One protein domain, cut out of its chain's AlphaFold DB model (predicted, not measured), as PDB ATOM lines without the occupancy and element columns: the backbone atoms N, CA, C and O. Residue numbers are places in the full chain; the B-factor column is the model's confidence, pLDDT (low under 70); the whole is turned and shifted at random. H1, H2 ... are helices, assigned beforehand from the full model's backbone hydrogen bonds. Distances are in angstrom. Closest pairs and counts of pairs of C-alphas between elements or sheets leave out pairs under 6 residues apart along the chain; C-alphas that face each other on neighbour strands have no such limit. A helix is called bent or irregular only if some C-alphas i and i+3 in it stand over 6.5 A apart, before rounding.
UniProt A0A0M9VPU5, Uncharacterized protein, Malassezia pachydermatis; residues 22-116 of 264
ATOM      1  N   ARG A  22      62.765 148.483   0.610       60.91
ATOM      2  CA  ARG A  22      62.699 147.170   1.270       60.91
ATOM      3  C   ARG A  22      61.401 146.405   0.988       60.91
ATOM      4  O   ARG A  22      61.444 145.188   0.841       60.91
ATOM      5  N   GLU A  23      60.260 147.087   0.890       61.69
ATOM      6  CA  GLU A  23      58.986 146.467   0.492       61.69
ATOM      7  C   GLU A  23      59.035 145.996  -0.969       61.69
ATOM      8  O   GLU A  23      58.543 144.913  -1.284       61.69
ATOM      9  N   LEU A  24      59.690 146.755  -1.851       66.25
ATOM     10  CA  LEU A  24      59.876 146.380  -3.255       66.25
ATOM     11  C   LEU A  24      60.797 145.157  -3.395       66.25
ATOM     12  O   LEU A  24      60.487 144.225  -4.139       66.25
ATOM     13  N   GLU A  25      61.888 145.110  -2.629       70.56
ATOM     14  CA  GLU A  25      62.776 143.944  -2.572       70.56
ATOM     15  C   GLU A  25      62.052 142.697  -2.037       70.56
ATOM     16  O   GLU A  25      62.180 141.604  -2.600       70.56
ATOM     17  N   ALA A  26      61.211 142.859  -1.008       67.31
ATOM     18  CA  ALA A  26      60.381 141.780  -0.487       67.31
ATOM     19  C   ALA A  26      59.376 141.278  -1.537       67.31
ATOM     20  O   ALA A  26      59.263 140.072  -1.747       67.31
ATOM     21  N   LEU A  27      58.692 142.175  -2.254       64.19
ATOM     22  CA  LEU A  27      57.746 141.802  -3.310       64.19
ATOM     23  C   LEU A  27      58.427 141.093  -4.483       64.19
ATOM     24  O   LEU A  27      57.882 140.119  -5.006       64.19
ATOM     25  N   ARG A  28      59.631 141.527  -4.865       74.56
ATOM     26  CA  ARG A  28      60.425 140.882  -5.917       74.56
ATOM     27  C   ARG A  28      60.886 139.481  -5.510       74.56
ATOM     28  O   ARG A  28      60.857 138.571  -6.334       74.56
ATOM     29  N   ASN A  29      61.250 139.284  -4.244       72.62
ATOM     30  CA  ASN A  29      61.565 137.955  -3.715       72.62
ATOM     31  C   ASN A  29      60.330 137.053  -3.611       72.62
ATOM     32  O   ASN A  29      60.409 135.846  -3.822       72.62
ATOM     33  N   ILE A  30      59.162 137.612  -3.305       70.75
ATOM     34  CA  ILE A  30      57.916 136.841  -3.262       70.75
ATOM     35  C   ILE A  30      57.502 136.416  -4.672       70.75
ATOM     36  O   ILE A  30      57.153 135.253  -4.883       70.75
ATOM     37  N   SER A  31      57.571 137.323  -5.648       75.81
ATOM     38  CA  SER A  31      57.220 137.008  -7.033       75.81
ATOM     39  C   SER A  31      58.181 135.985  -7.643       75.81
ATOM     40  O   SER A  31      57.717 135.040  -8.288       75.81
ATOM     41  N   SER A  32      59.486 136.094  -7.370       78.50
ATOM     42  CA  SER A  32      60.481 135.116  -7.819       78.50
ATOM     43  C   SER A  32      60.270 133.745  -7.172       78.50
ATOM     44  O   SER A  32      60.299 132.737  -7.875       78.50
ATOM     45  N   ASN A  33      59.953 133.687  -5.875       76.81
ATOM     46  CA  ASN A  33      59.671 132.432  -5.174       76.81
ATOM     47  C   ASN A  33      58.397 131.749  -5.685       76.81
ATOM     48  O   ASN A  33      58.371 130.530  -5.850       76.81
ATOM     49  N   VAL A  34      57.338 132.512  -5.973       76.00
ATOM     50  CA  VAL A  34      56.098 131.964  -6.544       76.00
ATOM     51  C   VAL A  34      56.322 131.488  -7.978       76.00
ATOM     52  O   VAL A  34      55.820 130.428  -8.356       76.00
ATOM     53  N   TRP A  35      57.089 132.232  -8.776       83.38
ATOM     54  CA  TRP A  35      57.460 131.806 -10.123       83.38
ATOM     55  C   TRP A  35      58.303 130.527 -10.091       83.38
ATOM     56  O   TRP A  35      57.979 129.563 -10.783       83.38
ATOM     57  N   LEU A  36      59.303 130.464  -9.210       85.50
ATOM     58  CA  LEU A  36      60.131 129.280  -9.014       85.50
ATOM     59  C   LEU A  36      59.290 128.076  -8.575       85.50
ATOM     60  O   LEU A  36      59.421 127.001  -9.152       85.50
ATOM     61  N   ALA A  37      58.373 128.256  -7.621       83.06
ATOM     62  CA  ALA A  37      57.471 127.195  -7.180       83.06
ATOM     63  C   ALA A  37      56.587 126.669  -8.324       83.06
ATOM     64  O   ALA A  37      56.394 125.459  -8.441       83.06
ATOM     65  N   ARG A  38      56.099 127.550  -9.209       83.62
ATOM     66  CA  ARG A  38      55.340 127.156 -10.411       83.62
ATOM     67  C   ARG A  38      56.195 126.368 -11.396       83.62
ATOM     68  O   ARG A  38      55.744 125.337 -11.887       83.62
ATOM     69  N   VAL A  39      57.423 126.814 -11.659       87.88
ATOM     70  CA  VAL A  39      58.360 126.115 -12.553       87.88
ATOM     71  C   VAL A  39      58.733 124.745 -11.980       87.88
ATOM     72  O   VAL A  39      58.660 123.742 -12.688       87.88
ATOM     73  N   CYS A  40      59.045 124.664 -10.684       90.88
ATOM     74  CA  CYS A  40      59.315 123.402  -9.998       90.88
ATOM     75  C   CYS A  40      58.098 122.467 -10.020       90.88
ATOM     76  O   CYS A  40      58.247 121.282 -10.314       90.88
ATOM     77  N   GLY A  41      56.897 122.992  -9.762       88.38
ATOM     78  CA  GLY A  41      55.648 122.237  -9.852       88.38
ATOM     79  C   GLY A  41      55.382 121.717 -11.262       88.38
ATOM     80  O   GLY A  41      55.000 120.561 -11.424       88.38
ATOM     81  N   PHE A  42      55.658 122.524 -12.289       92.50
ATOM     82  CA  PHE A  42      55.517 122.127 -13.686       92.50
ATOM     83  C   PHE A  42      56.490 121.015 -14.079       92.50
ATOM     84  O   PHE A  42      56.078 119.981 -14.607       92.50
ATOM     85  N   MET A  43      57.772 121.179 -13.757       94.06
ATOM     86  CA  MET A  43      58.795 120.169 -14.038       94.06
ATOM     87  C   MET A  43      58.538 118.872 -13.259       94.06
ATOM     88  O   MET A  43      58.651 117.778 -13.816       94.06
ATOM     89  N   GLY A  44      58.121 118.978 -11.993       93.38
ATOM     90  CA  GLY A  44      57.732 117.833 -11.170       93.38
ATOM     91  C   GLY A  44      56.488 117.119 -11.704       93.38
ATOM     92  O   GLY A  44      56.472 115.891 -11.800       93.38
ATOM     93  N   GLY A  45      55.469 117.872 -12.122       91.88
ATOM     94  CA  GLY A  45      54.250 117.348 -12.738       91.88
ATOM     95  C   GLY A  45      54.513 116.630 -14.064       91.88
ATOM     96  O   GLY A  45      54.015 115.524 -14.284       91.88
ATOM     97  N   MET A  46      55.373 117.197 -14.917       93.62
ATOM     98  CA  MET A  46      55.834 116.540 -16.144       93.62
ATOM     99  C   MET A  46      56.581 115.241 -15.848       93.62
ATOM    100  O   MET A  46      56.269 114.207 -16.440       93.62
ATOM    101  N   GLY A  47      57.554 115.280 -14.933       92.56
ATOM    102  CA  GLY A  47      58.390 114.126 -14.603       92.56
ATOM    103  C   GLY A  47      57.595 112.974 -13.990       92.56
ATOM    104  O   GLY A  47      57.748 111.826 -14.406       92.56
ATOM    105  N   THR A  48      56.697 113.278 -13.050       93.06
ATOM    106  CA  THR A  48      55.817 112.281 -12.415       93.06
ATOM    107  C   THR A  48      54.855 111.660 -13.419       93.06
ATOM    108  O   THR A  48      54.729 110.435 -13.466       93.06
ATOM    109  N   THR A  49      54.247 112.474 -14.283       92.88
ATOM    110  CA  THR A  49      53.348 111.988 -15.336       92.88
ATOM    111  C   THR A  49      54.107 111.113 -16.329       92.88
ATOM    112  O   THR A  49      53.705 109.980 -16.576       92.88
ATOM    113  N   TYR A  50      55.267 111.562 -16.816       91.94
ATOM    114  CA  TYR A  50      56.121 110.773 -17.707       91.94
ATOM    115  C   TYR A  50      56.532 109.427 -17.090       91.94
ATOM    116  O   TYR A  50      56.449 108.389 -17.751       91.94
ATOM    117  N   TYR A  51      56.919 109.422 -15.812       93.56
ATOM    118  CA  TYR A  51      57.248 108.195 -15.087       93.56
ATOM    119  C   TYR A  51      56.050 107.234 -15.020       93.56
ATOM    120  O   TYR A  51      56.203 106.035 -15.264       93.56
ATOM    121  N   PHE A  52      54.847 107.751 -14.759       92.56
ATOM    122  CA  PHE A  52      53.628 106.945 -14.689       92.56
ATOM    123  C   PHE A  52      53.234 106.362 -16.052       92.56
ATOM    124  O   PHE A  52      52.889 105.182 -16.143       92.56
ATOM    125  N   LEU A  53      53.356 107.148 -17.127       89.00
ATOM    126  CA  LEU A  53      53.137 106.681 -18.499       89.00
ATOM    127  C   LEU A  53      54.121 105.567 -18.862       89.00
ATOM    128  O   LEU A  53      53.716 104.533 -19.394       89.00
ATOM    129  N   ARG A  54      55.404 105.745 -18.519       88.06
ATOM    130  CA  ARG A  54      56.446 104.742 -18.761       88.06
ATOM    131  C   ARG A  54      56.195 103.456 -17.973       88.06
ATOM    132  O   ARG A  54      56.429 102.372 -18.497       88.06
ATOM    133  N   ARG A  55      55.687 103.564 -16.742       93.12
ATOM    134  CA  ARG A  55      55.333 102.413 -15.897       93.12
ATOM    135  C   ARG A  55      54.074 101.685 -16.375       93.12
ATOM    136  O   ARG A  55      53.978 100.478 -16.192       93.12
ATOM    137  N   SER A  56      53.117 102.392 -16.976       85.50
ATOM    138  CA  SER A  56      51.832 101.814 -17.390       85.50
ATOM    139  C   SER A  56      51.960 100.826 -18.560       85.50
ATOM    140  O   SER A  56      51.049 100.030 -18.774       85.50
ATOM    141  N   GLY A  57      53.064 100.856 -19.320       79.31
ATOM    142  CA  GLY A  57      53.323  99.919 -20.425       79.31
ATOM    143  C   GLY A  57      52.333 100.021 -21.593       79.31
ATOM    144  O   GLY A  57      52.366  99.203 -22.509       79.31
ATOM    145  N   ARG A  58      51.436 101.015 -21.575       81.06
ATOM    146  CA  ARG A  58      50.414 101.219 -22.602       81.06
ATOM    147  C   ARG A  58      51.029 101.921 -23.818       81.06
ATOM    148  O   ARG A  58      51.654 102.969 -23.640       81.06
ATOM    149  N   PRO A  59      50.825 101.414 -25.048       76.62
ATOM    150  CA  PRO A  59      51.289 102.073 -26.262       76.62
ATOM    151  C   PRO A  59      50.396 103.281 -26.562       76.62
ATOM    152  O   PRO A  59      49.430 103.216 -27.320       76.62
ATOM    153  N   ILE A  60      50.694 104.400 -25.914       81.88
ATOM    154  CA  ILE A  60      50.040 105.677 -26.172       81.88
ATOM    155  C   ILE A  60      50.757 106.349 -27.351       81.88
ATOM    156  O   ILE A  60      51.986 106.328 -27.451       81.88
ATOM    157  N   LYS A  61      49.981 106.953 -28.261       90.62
ATOM    158  CA  LYS A  61      50.502 107.695 -29.420       90.62
ATOM    159  C   LYS A  61      51.452 108.816 -28.959       90.62
ATOM    160  O   LYS A  61      51.152 109.473 -27.962       90.62
ATOM    161  N   PRO A  62      52.540 109.114 -29.694       88.44
ATOM    162  CA  PRO A  62      53.559 110.075 -29.258       88.44
ATOM    163  C   PRO A  62      52.989 111.472 -28.968       88.44
ATOM    164  O   PRO A  62      53.354 112.085 -27.972       88.44
ATOM    165  N   LEU A  63      52.022 111.936 -29.766       91.62
ATOM    166  CA  LEU A  63      51.342 113.213 -29.526       91.62
ATOM    167  C   LEU A  63      50.532 113.214 -28.219       91.62
ATOM    168  O   LEU A  63      50.578 114.177 -27.460       91.62
ATOM    169  N   ALA A  64      49.814 112.125 -27.936       88.44
ATOM    170  CA  ALA A  64      49.033 112.002 -26.710       88.44
ATOM    171  C   ALA A  64      49.939 111.933 -25.469       88.44
ATOM    172  O   ALA A  64      49.577 112.486 -24.436       88.44
ATOM    173  N   ASN A  65      51.138 111.347 -25.584       88.06
ATOM    174  CA  ASN A  65      52.138 111.381 -24.513       88.06
ATOM    175  C   ASN A  65      52.578 112.807 -24.194       88.06
ATOM    176  O   ASN A  65      52.605 113.174 -23.027       88.06
ATOM    177  N   ILE A  66      52.882 113.606 -25.220       91.88
ATOM    178  CA  ILE A  66      53.311 115.001 -25.050       91.88
ATOM    179  C   ILE A  66      52.194 115.839 -24.415       91.88
ATOM    180  O   ILE A  66      52.438 116.586 -23.473       91.88
ATOM    181  N   LEU A  67      50.955 115.697 -24.892       94.00
ATOM    182  CA  LEU A  67      49.818 116.432 -24.329       94.00
ATOM    183  C   LEU A  67      49.536 116.032 -22.878       94.00
ATOM    184  O   LEU A  67      49.232 116.888 -22.050       94.00
ATOM    185  N   LEU A  68      49.663 114.743 -22.559       92.00
ATOM    186  CA  LEU A  68      49.423 114.241 -21.212       92.00
ATOM    187  C   LEU A  68      50.537 114.654 -20.240       92.00
ATOM    188  O   LEU A  68      50.245 115.010 -19.104       92.00
ATOM    189  N   THR A  69      51.804 114.682 -20.668       90.88
ATOM    190  CA  THR A  69      52.889 115.209 -19.824       90.88
ATOM    191  C   THR A  69      52.763 116.716 -19.621       90.88
ATOM    192  O   THR A  69      52.953 117.178 -18.497       90.88
ATOM    193  N   LEU A  70      52.379 117.475 -20.654       92.50
ATOM    194  CA  LEU A  70      52.079 118.905 -20.532       92.50
ATOM    195  C   LEU A  70      50.941 119.156 -19.539       92.50
ATOM    196  O   LEU A  70      51.091 120.003 -18.658       92.50
ATOM    197  N   SER A  71      49.839 118.402 -19.619       93.44
ATOM    198  CA  SER A  71      48.727 118.551 -18.668       93.44
ATOM    199  C   SER A  71      49.147 118.202 -17.237       93.44
ATOM    200  O   SER A  71      48.784 118.916 -16.303       93.44
ATOM    201  N   GLY A  72      49.991 117.181 -17.071       91.69
ATOM    202  CA  GLY A  72      50.627 116.839 -15.803       91.69
ATOM    203  C   GLY A  72      51.479 117.974 -15.236       91.69
ATOM    204  O   GLY A  72      51.402 118.268 -14.044       91.69
ATOM    205  N   GLY A  73      52.243 118.663 -16.087       90.62
ATOM    206  CA  GLY A  73      52.989 119.862 -15.709       90.62
ATOM    207  C   GLY A  73      52.074 120.998 -15.248       90.62
ATOM    208  O   GLY A  73      52.287 121.570 -14.179       90.62
ATOM    209  N   PHE A  74      51.007 121.300 -15.990       92.31
ATOM    210  CA  PHE A  74      50.038 122.315 -15.564       92.31
ATOM    211  C   PHE A  74      49.399 121.962 -14.215       92.31
ATOM    212  O   PHE A  74      49.388 122.798 -13.312       92.31
ATOM    213  N   ALA A  75      48.946 120.719 -14.037       91.75
ATOM    214  CA  ALA A  75      48.376 120.250 -12.774       91.75
ATOM    215  C   ALA A  75      49.378 120.363 -11.608       91.75
ATOM    216  O   ALA A  75      49.028 120.860 -10.536       91.75
ATOM    217  N   GLY A  76      50.638 119.975 -11.827       88.69
ATOM    218  CA  GLY A  76      51.706 120.108 -10.835       88.69
ATOM    219  C   GLY A  76      52.008 121.563 -10.462       88.69
ATOM    220  O   GLY A  76      52.226 121.866  -9.289       88.69
ATOM    221  N   SER A  77      51.951 122.482 -11.429       86.94
ATOM    222  CA  SER A  77      52.112 123.921 -11.188       86.94
ATOM    223  C   SER A  77      51.020 124.462 -10.261       86.94
ATOM    224  O   SER A  77      51.340 125.111  -9.265       86.94
ATOM    225  N   PHE A  78      49.746 124.127 -10.510       88.12
ATOM    226  CA  PHE A  78      48.634 124.560  -9.652       88.12
ATOM    227  C   PHE A  78      48.739 124.023  -8.219       88.12
ATOM    228  O   PHE A  78      48.459 124.760  -7.273       88.12
ATOM    229  N   LEU A  79      49.197 122.780  -8.044       88.12
ATOM    230  CA  LEU A  79      49.394 122.186  -6.719       88.12
ATOM    231  C   LEU A  79      50.531 122.837  -5.919       88.12
ATOM    232  O   LEU A  79      50.483 122.827  -4.691       88.12
ATOM    233  N   MET A  80      51.527 123.433  -6.583       86.06
ATOM    234  CA  MET A  80      52.641 124.109  -5.905       86.06
ATOM    235  C   MET A  80      52.388 125.580  -5.572       86.06
ATOM    236  O   MET A  80      53.146 126.165  -4.795       86.06
ATOM    237  N   ILE A  81      51.305 126.184  -6.070       80.62
ATOM    238  CA  ILE A  81      50.960 127.578  -5.746       80.62
ATOM    239  C   ILE A  81      50.796 127.797  -4.226       80.62
ATOM    240  O   ILE A  81      51.427 128.720  -3.704       80.62
ATOM    241  N   PRO A  82      50.036 126.972  -3.471       79.38
ATOM    242  CA  PRO A  82      49.900 127.148  -2.022       79.38
ATOM    243  C   PRO A  82      51.229 127.001  -1.272       79.38
ATOM    244  O   PRO A  82      51.465 127.702  -0.289       79.38
ATOM    245  N   VAL A  83      52.119 126.128  -1.754       80.00
ATOM    246  CA  VAL A  83      53.449 125.907  -1.166       80.00
ATOM    247  C   VAL A  83      54.336 127.136  -1.359       80.00
ATOM    248  O   VAL A  83      54.965 127.590  -0.402       80.00
ATOM    249  N   GLY A  84      54.318 127.740  -2.553       73.06
ATOM    250  CA  GLY A  84      55.022 128.996  -2.824       73.06
ATOM    251  C   GLY A  84      54.535 130.148  -1.938       73.06
ATOM    252  O   GLY A  84      55.346 130.880  -1.367       73.06
ATOM    253  N   ILE A  85      53.217 130.259  -1.735       75.44
ATOM    254  CA  ILE A  85      52.628 131.245  -0.810       75.44
ATOM    255  C   ILE A  85      53.081 130.972   0.633       75.44
ATOM    256  O   ILE A  85      53.403 131.903   1.368       75.44
ATOM    257  N   GLY A  86      53.158 129.701   1.039       71.56
ATOM    258  CA  GLY A  86      53.664 129.294   2.351       71.56
ATOM    259  C   GLY A  86      55.115 129.717   2.596       71.56
ATOM    260  O   GLY A  86      55.402 130.328   3.626       71.56
ATOM    261  N   MET A  87      56.011 129.464   1.636       67.62
ATOM    262  CA  MET A  87      57.423 129.873   1.722       67.62
ATOM    263  C   MET A  87      57.587 131.400   1.770       67.62
ATOM    264  O   MET A  87      58.464 131.909   2.467       67.62
ATOM    265  N   SER A  88      56.695 132.145   1.112       62.44
ATOM    266  CA  SER A  88      56.683 133.613   1.121       62.44
ATOM    267  C   SER A  88      56.347 134.230   2.490       62.44
ATOM    268  O   SER A  88      56.691 135.390   2.733       62.44
ATOM    269  N   ARG A  89      55.740 133.483   3.423       64.94
ATOM    270  CA  ARG A  89      55.357 134.018   4.746       64.94
ATOM    271  C   ARG A  89      56.557 134.442   5.593       64.94
ATOM    272  O   ARG A  89      56.412 135.330   6.429       64.94
ATOM    273  N   SER A  90      57.731 133.853   5.368       62.50
ATOM    274  CA  SER A  90      58.965 134.240   6.061       62.50
ATOM    275  C   SER A  90      59.460 135.626   5.631       62.50
ATOM    276  O   SER A  90      59.923 136.383   6.477       62.50
ATOM    277  N   SER A  91      59.275 136.005   4.360       57.59
ATOM    278  CA  SER A  91      59.617 137.341   3.836       57.59
ATOM    279  C   SER A  91      58.627 138.431   4.251       57.59
ATOM    280  O   SER A  91      58.974 139.603   4.273       57.59
ATOM    281  N   LEU A  92      57.398 138.068   4.627       58.78
ATOM    282  CA  LEU A  92      56.413 139.023   5.151       58.78
ATOM    283  C   LEU A  92      56.690 139.426   6.606       58.78
ATOM    284  O   LEU A  92      56.202 140.457   7.055       58.78
ATOM    285  N   ARG A  93      57.483 138.639   7.346       58.72
ATOM    286  CA  ARG A  93      57.897 138.973   8.720       58.72
ATOM    287  C   ARG A  93      59.018 140.010   8.781       58.72
ATOM    288  O   ARG A  93      59.223 140.584   9.840       58.72
ATOM    289  N   SER A  94      59.736 140.237   7.679       58.38
ATOM    290  CA  SER A  94      60.763 141.284   7.581       58.38
ATOM    291  C   SER A  94      60.206 142.638   7.132       58.38
ATOM    292  O   SER A  94      60.978 143.575   6.951       58.38
ATOM    293  N   VAL A  95      58.892 142.743   6.919       56.91
ATOM    294  CA  VAL A  95      58.229 144.000   6.559       56.91
ATOM    295  C   VAL A  95      57.877 144.743   7.844       56.91
ATOM    296  O   VAL A  95      57.164 144.222   8.699       56.91
ATOM    297  N   GLU A  96      58.420 145.950   7.975       59.03
ATOM    298  CA  GLU A  96      58.411 146.757   9.201       59.03
ATOM    299  C   GLU A  96      57.013 147.303   9.546       59.03
ATOM    300  O   GLU A  96      56.725 147.534  10.719       59.03
ATOM    301  N   ASP A  97      56.108 147.412   8.559       63.44
ATOM    302  CA  ASP A  97      54.701 147.756   8.791       63.44
ATOM    303  C   ASP A  97      53.728 147.015   7.835       63.44
ATOM    304  O   ASP A  97      53.568 147.384   6.665       63.44
ATOM    305  N   PRO A  98      53.029 145.959   8.297       63.03
ATOM    306  CA  PRO A  98      52.126 145.168   7.459       63.03
ATOM    307  C   PRO A  98      50.889 145.949   6.988       63.03
ATOM    308  O   PRO A  98      50.265 145.566   5.994       63.03
ATOM    309  N   GLN A  99      50.513 147.035   7.675       63.31
ATOM    310  CA  GLN A  99      49.354 147.838   7.278       63.31
ATOM    311  C   GLN A  99      49.660 148.756   6.092       63.31
ATOM    312  O   GLN A  99      48.769 149.017   5.281       63.31
ATOM    313  N   HIS A 100      50.910 149.203   5.961       61.75
ATOM    314  CA  HIS A 100      51.346 150.041   4.849       61.75
ATOM    315  C   HIS A 100      51.357 149.252   3.530       61.75
ATOM    316  O   HIS A 100      50.709 149.648   2.560       61.75
ATOM    317  N   MET A 101      51.948 148.052   3.538       65.44
ATOM    318  CA  MET A 101      51.955 147.146   2.385       65.44
ATOM    319  C   MET A 101      50.541 146.739   1.942       65.44
ATOM    320  O   MET A 101      50.257 146.682   0.747       65.44
ATOM    321  N   ALA A 102      49.628 146.476   2.883       69.94
ATOM    322  CA  ALA A 102      48.244 146.134   2.552       69.94
ATOM    323  C   ALA A 102      47.516 147.291   1.848       69.94
ATOM    324  O   ALA A 102      46.785 147.054   0.886       69.94
ATOM    325  N   ARG A 103      47.742 148.538   2.287       71.88
ATOM    326  CA  ARG A 103      47.195 149.735   1.626       71.88
ATOM    327  C   ARG A 103      47.821 149.957   0.251       71.88
ATOM    328  O   ARG A 103      47.081 150.206  -0.695       71.88
ATOM    329  N   ALA A 104      49.135 149.783   0.116       68.31
ATOM    330  CA  ALA A 104      49.828 149.876  -1.169       68.31
ATOM    331  C   ALA A 104      49.323 148.822  -2.172       68.31
ATOM    332  O   ALA A 104      48.997 149.153  -3.311       68.31
ATOM    333  N   LEU A 105      49.164 147.566  -1.739       67.31
ATOM    334  CA  LEU A 105      48.596 146.492  -2.560       67.31
ATOM    335  C   LEU A 105      47.131 146.747  -2.914       67.31
ATOM    336  O   LEU A 105      46.724 146.505  -4.046       67.31
ATOM    337  N   HIS A 106      46.334 147.237  -1.965       71.75
ATOM    338  CA  HIS A 106      44.936 147.581  -2.211       71.75
ATOM    339  C   HIS A 106      44.808 148.711  -3.238       71.75
ATOM    340  O   HIS A 106      44.014 148.595  -4.168       71.75
ATOM    341  N   ASN A 107      45.633 149.753  -3.132       70.88
ATOM    342  CA  ASN A 107      45.669 150.840  -4.108       70.88
ATOM    343  C   ASN A 107      46.154 150.356  -5.480       70.88
ATOM    344  O   ASN A 107      45.524 150.681  -6.481       70.88
ATOM    345  N   ALA A 108      47.178 149.499  -5.543       65.00
ATOM    346  CA  ALA A 108      47.632 148.895  -6.799       65.00
ATOM    347  C   ALA A 108      46.548 148.011  -7.453       65.00
ATOM    348  O   ALA A 108      46.363 148.032  -8.672       65.00
ATOM    349  N   MET A 109      45.788 147.251  -6.656       62.44
ATOM    350  CA  MET A 109      44.644 146.468  -7.142       62.44
ATOM    351  C   MET A 109      43.486 147.354  -7.616       62.44
ATOM    352  O   MET A 109      42.859 147.051  -8.631       62.44
ATOM    353  N   GLU A 110      43.202 148.450  -6.917       71.12
ATOM    354  CA  GLU A 110      42.161 149.406  -7.303       71.12
ATOM    355  C   GLU A 110      42.548 150.160  -8.585       71.12
ATOM    356  O   GLU A 110      41.725 150.334  -9.485       71.12
ATOM    357  N   GLN A 111      43.825 150.511  -8.738       65.69
ATOM    358  CA  GLN A 111      44.367 151.112  -9.954       65.69
ATOM    359  C   GLN A 111      44.284 150.143 -11.140       65.69
ATOM    360  O   GLN A 111      43.841 150.527 -12.222       65.69
ATOM    361  N   ARG A 112      44.551 148.850 -10.918       57.38
ATOM    362  CA  ARG A 112      44.287 147.790 -11.909       57.38
ATOM    363  C   ARG A 112      42.827 147.678 -12.303       57.38
ATOM    364  O   ARG A 112      42.528 147.494 -13.477       57.38
ATOM    365  N   ARG A 113      41.914 147.765 -11.337       61.28
ATOM    366  CA  ARG A 113      40.476 147.664 -11.602       61.28
ATOM    367  C   ARG A 113      39.977 148.819 -12.466       61.28
ATOM    368  O   ARG A 113      39.071 148.624 -13.267       61.28
ATOM    369  N   ARG A 114      40.575 149.999 -12.304       64.25
ATOM    370  CA  ARG A 114      40.258 151.197 -13.090       64.25
ATOM    371  C   ARG A 114      40.875 151.177 -14.487       64.25
ATOM    372  O   ARG A 114      40.259 151.696 -15.407       64.25
ATOM    373  N   VAL A 115      42.058 150.578 -14.643       59.84
ATOM    374  CA  VAL A 115      42.811 150.571 -15.912       59.84
ATOM    375  C   VAL A 115      42.548 149.313 -16.761       59.84
ATOM    376  O   VAL A 115      42.778 149.330 -17.963       59.84
ATOM    377  N   GLY A 116      42.004 148.232 -16.189       47.56
ATOM    378  CA  GLY A 116      41.529 147.069 -16.952       47.56
ATOM    379  C   GLY A 116      42.621 146.185 -17.576       47.56
ATOM    380  O   GLY A 116      42.353 145.502 -18.558       47.56
TER     381      GLY A 116
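What this domain is: This is residues 22 to 116 of the 264 residues of an uncharacterized protein of Malassezia pachydermatis (UniProt A0A0M9VPU5). What shape do these atoms make? A long helix, H1, and a bent helix, H2, that folds back along it make a slender helical hairpin, and H3 turns away near the far end of H2, giving the whole the outline of an L. Residues 105 to 116, of which 105 to 115 belong to H3, stick out as a free arm. What is it made of, and how large is it? The printed part has 95 residues with three named helices, in the order H1, H2, H3, and no named strand; its class is all helix. It is only just extended, close to loose, with a radius of gyration of the C-alphas of 18.8 A and spans of 57 by 31 by 16 A, a flat outline.

Where its parts are: Where does the first helix run? H1 holds residues 22 to 56, from C-alpha 22 at (62.699, 147.170, 1.270) to C-alpha 56 at (51.832, 101.814, -17.390), a length of 50.2 A. What comes next? H2, residues 62 to 92, was assigned as one helix by its hydrogen bonds but is bent, with C-alphas 79 and 82 lying 6.9 A apart. Its arms are H2a, residues 62 to 79, 25.9 A long, and H2b, residues 82 to 92, 15.3 A long. Where is the last helix? H3, residues 98 to 115, is 25.7 A long and ends with C-alpha 115 at (42.811, 150.571, -15.912).

How they stand to each other: How does H1 meet the bent helix? H1 touches H2a with residues 37 to 53 alone, at a steep tilt of 39 degrees, opposite ways, and the two form a helical hairpin; their closest C-alphas are those of Phe 42 and Gly 73, 4.0 A apart. H1 touches H2b with residues 26 to 38 alone, at a shallow tilt of 22 degrees, opposite ways; the closest C-alphas, of Val 34 and Gly 84, are 4.9 A apart. How do the arms stand to each other? The lines of H2a and H2b stand at a steep tilt of 39 degrees. Where does H3 stand? It is close to H1 but not clearly touching, about perpendicular at 73 degrees, with the closest C-alphas, of Glu 23 and Met 101, 7.3 A apart; H2a and H3 are apart. What do the backbones show? In H1, H2a and H3 every O i to N i+4 pair is within hydrogen-bond range, and in H2b 5 of 7 are.

The domain as a whole: How far does it reach? The two C-alphas farthest apart, those of Pro 59 and Asp 97, are 57.7 A apart. Are there cuts or long links? The printed part has no cut, and the links H1 to H2 and H2 to H3 are both tight. Where is confidence low? The mean pLDDT of the printed part is 77.7, and 31 residues are under 70, among them residues 87 to 102 and 111 to 116.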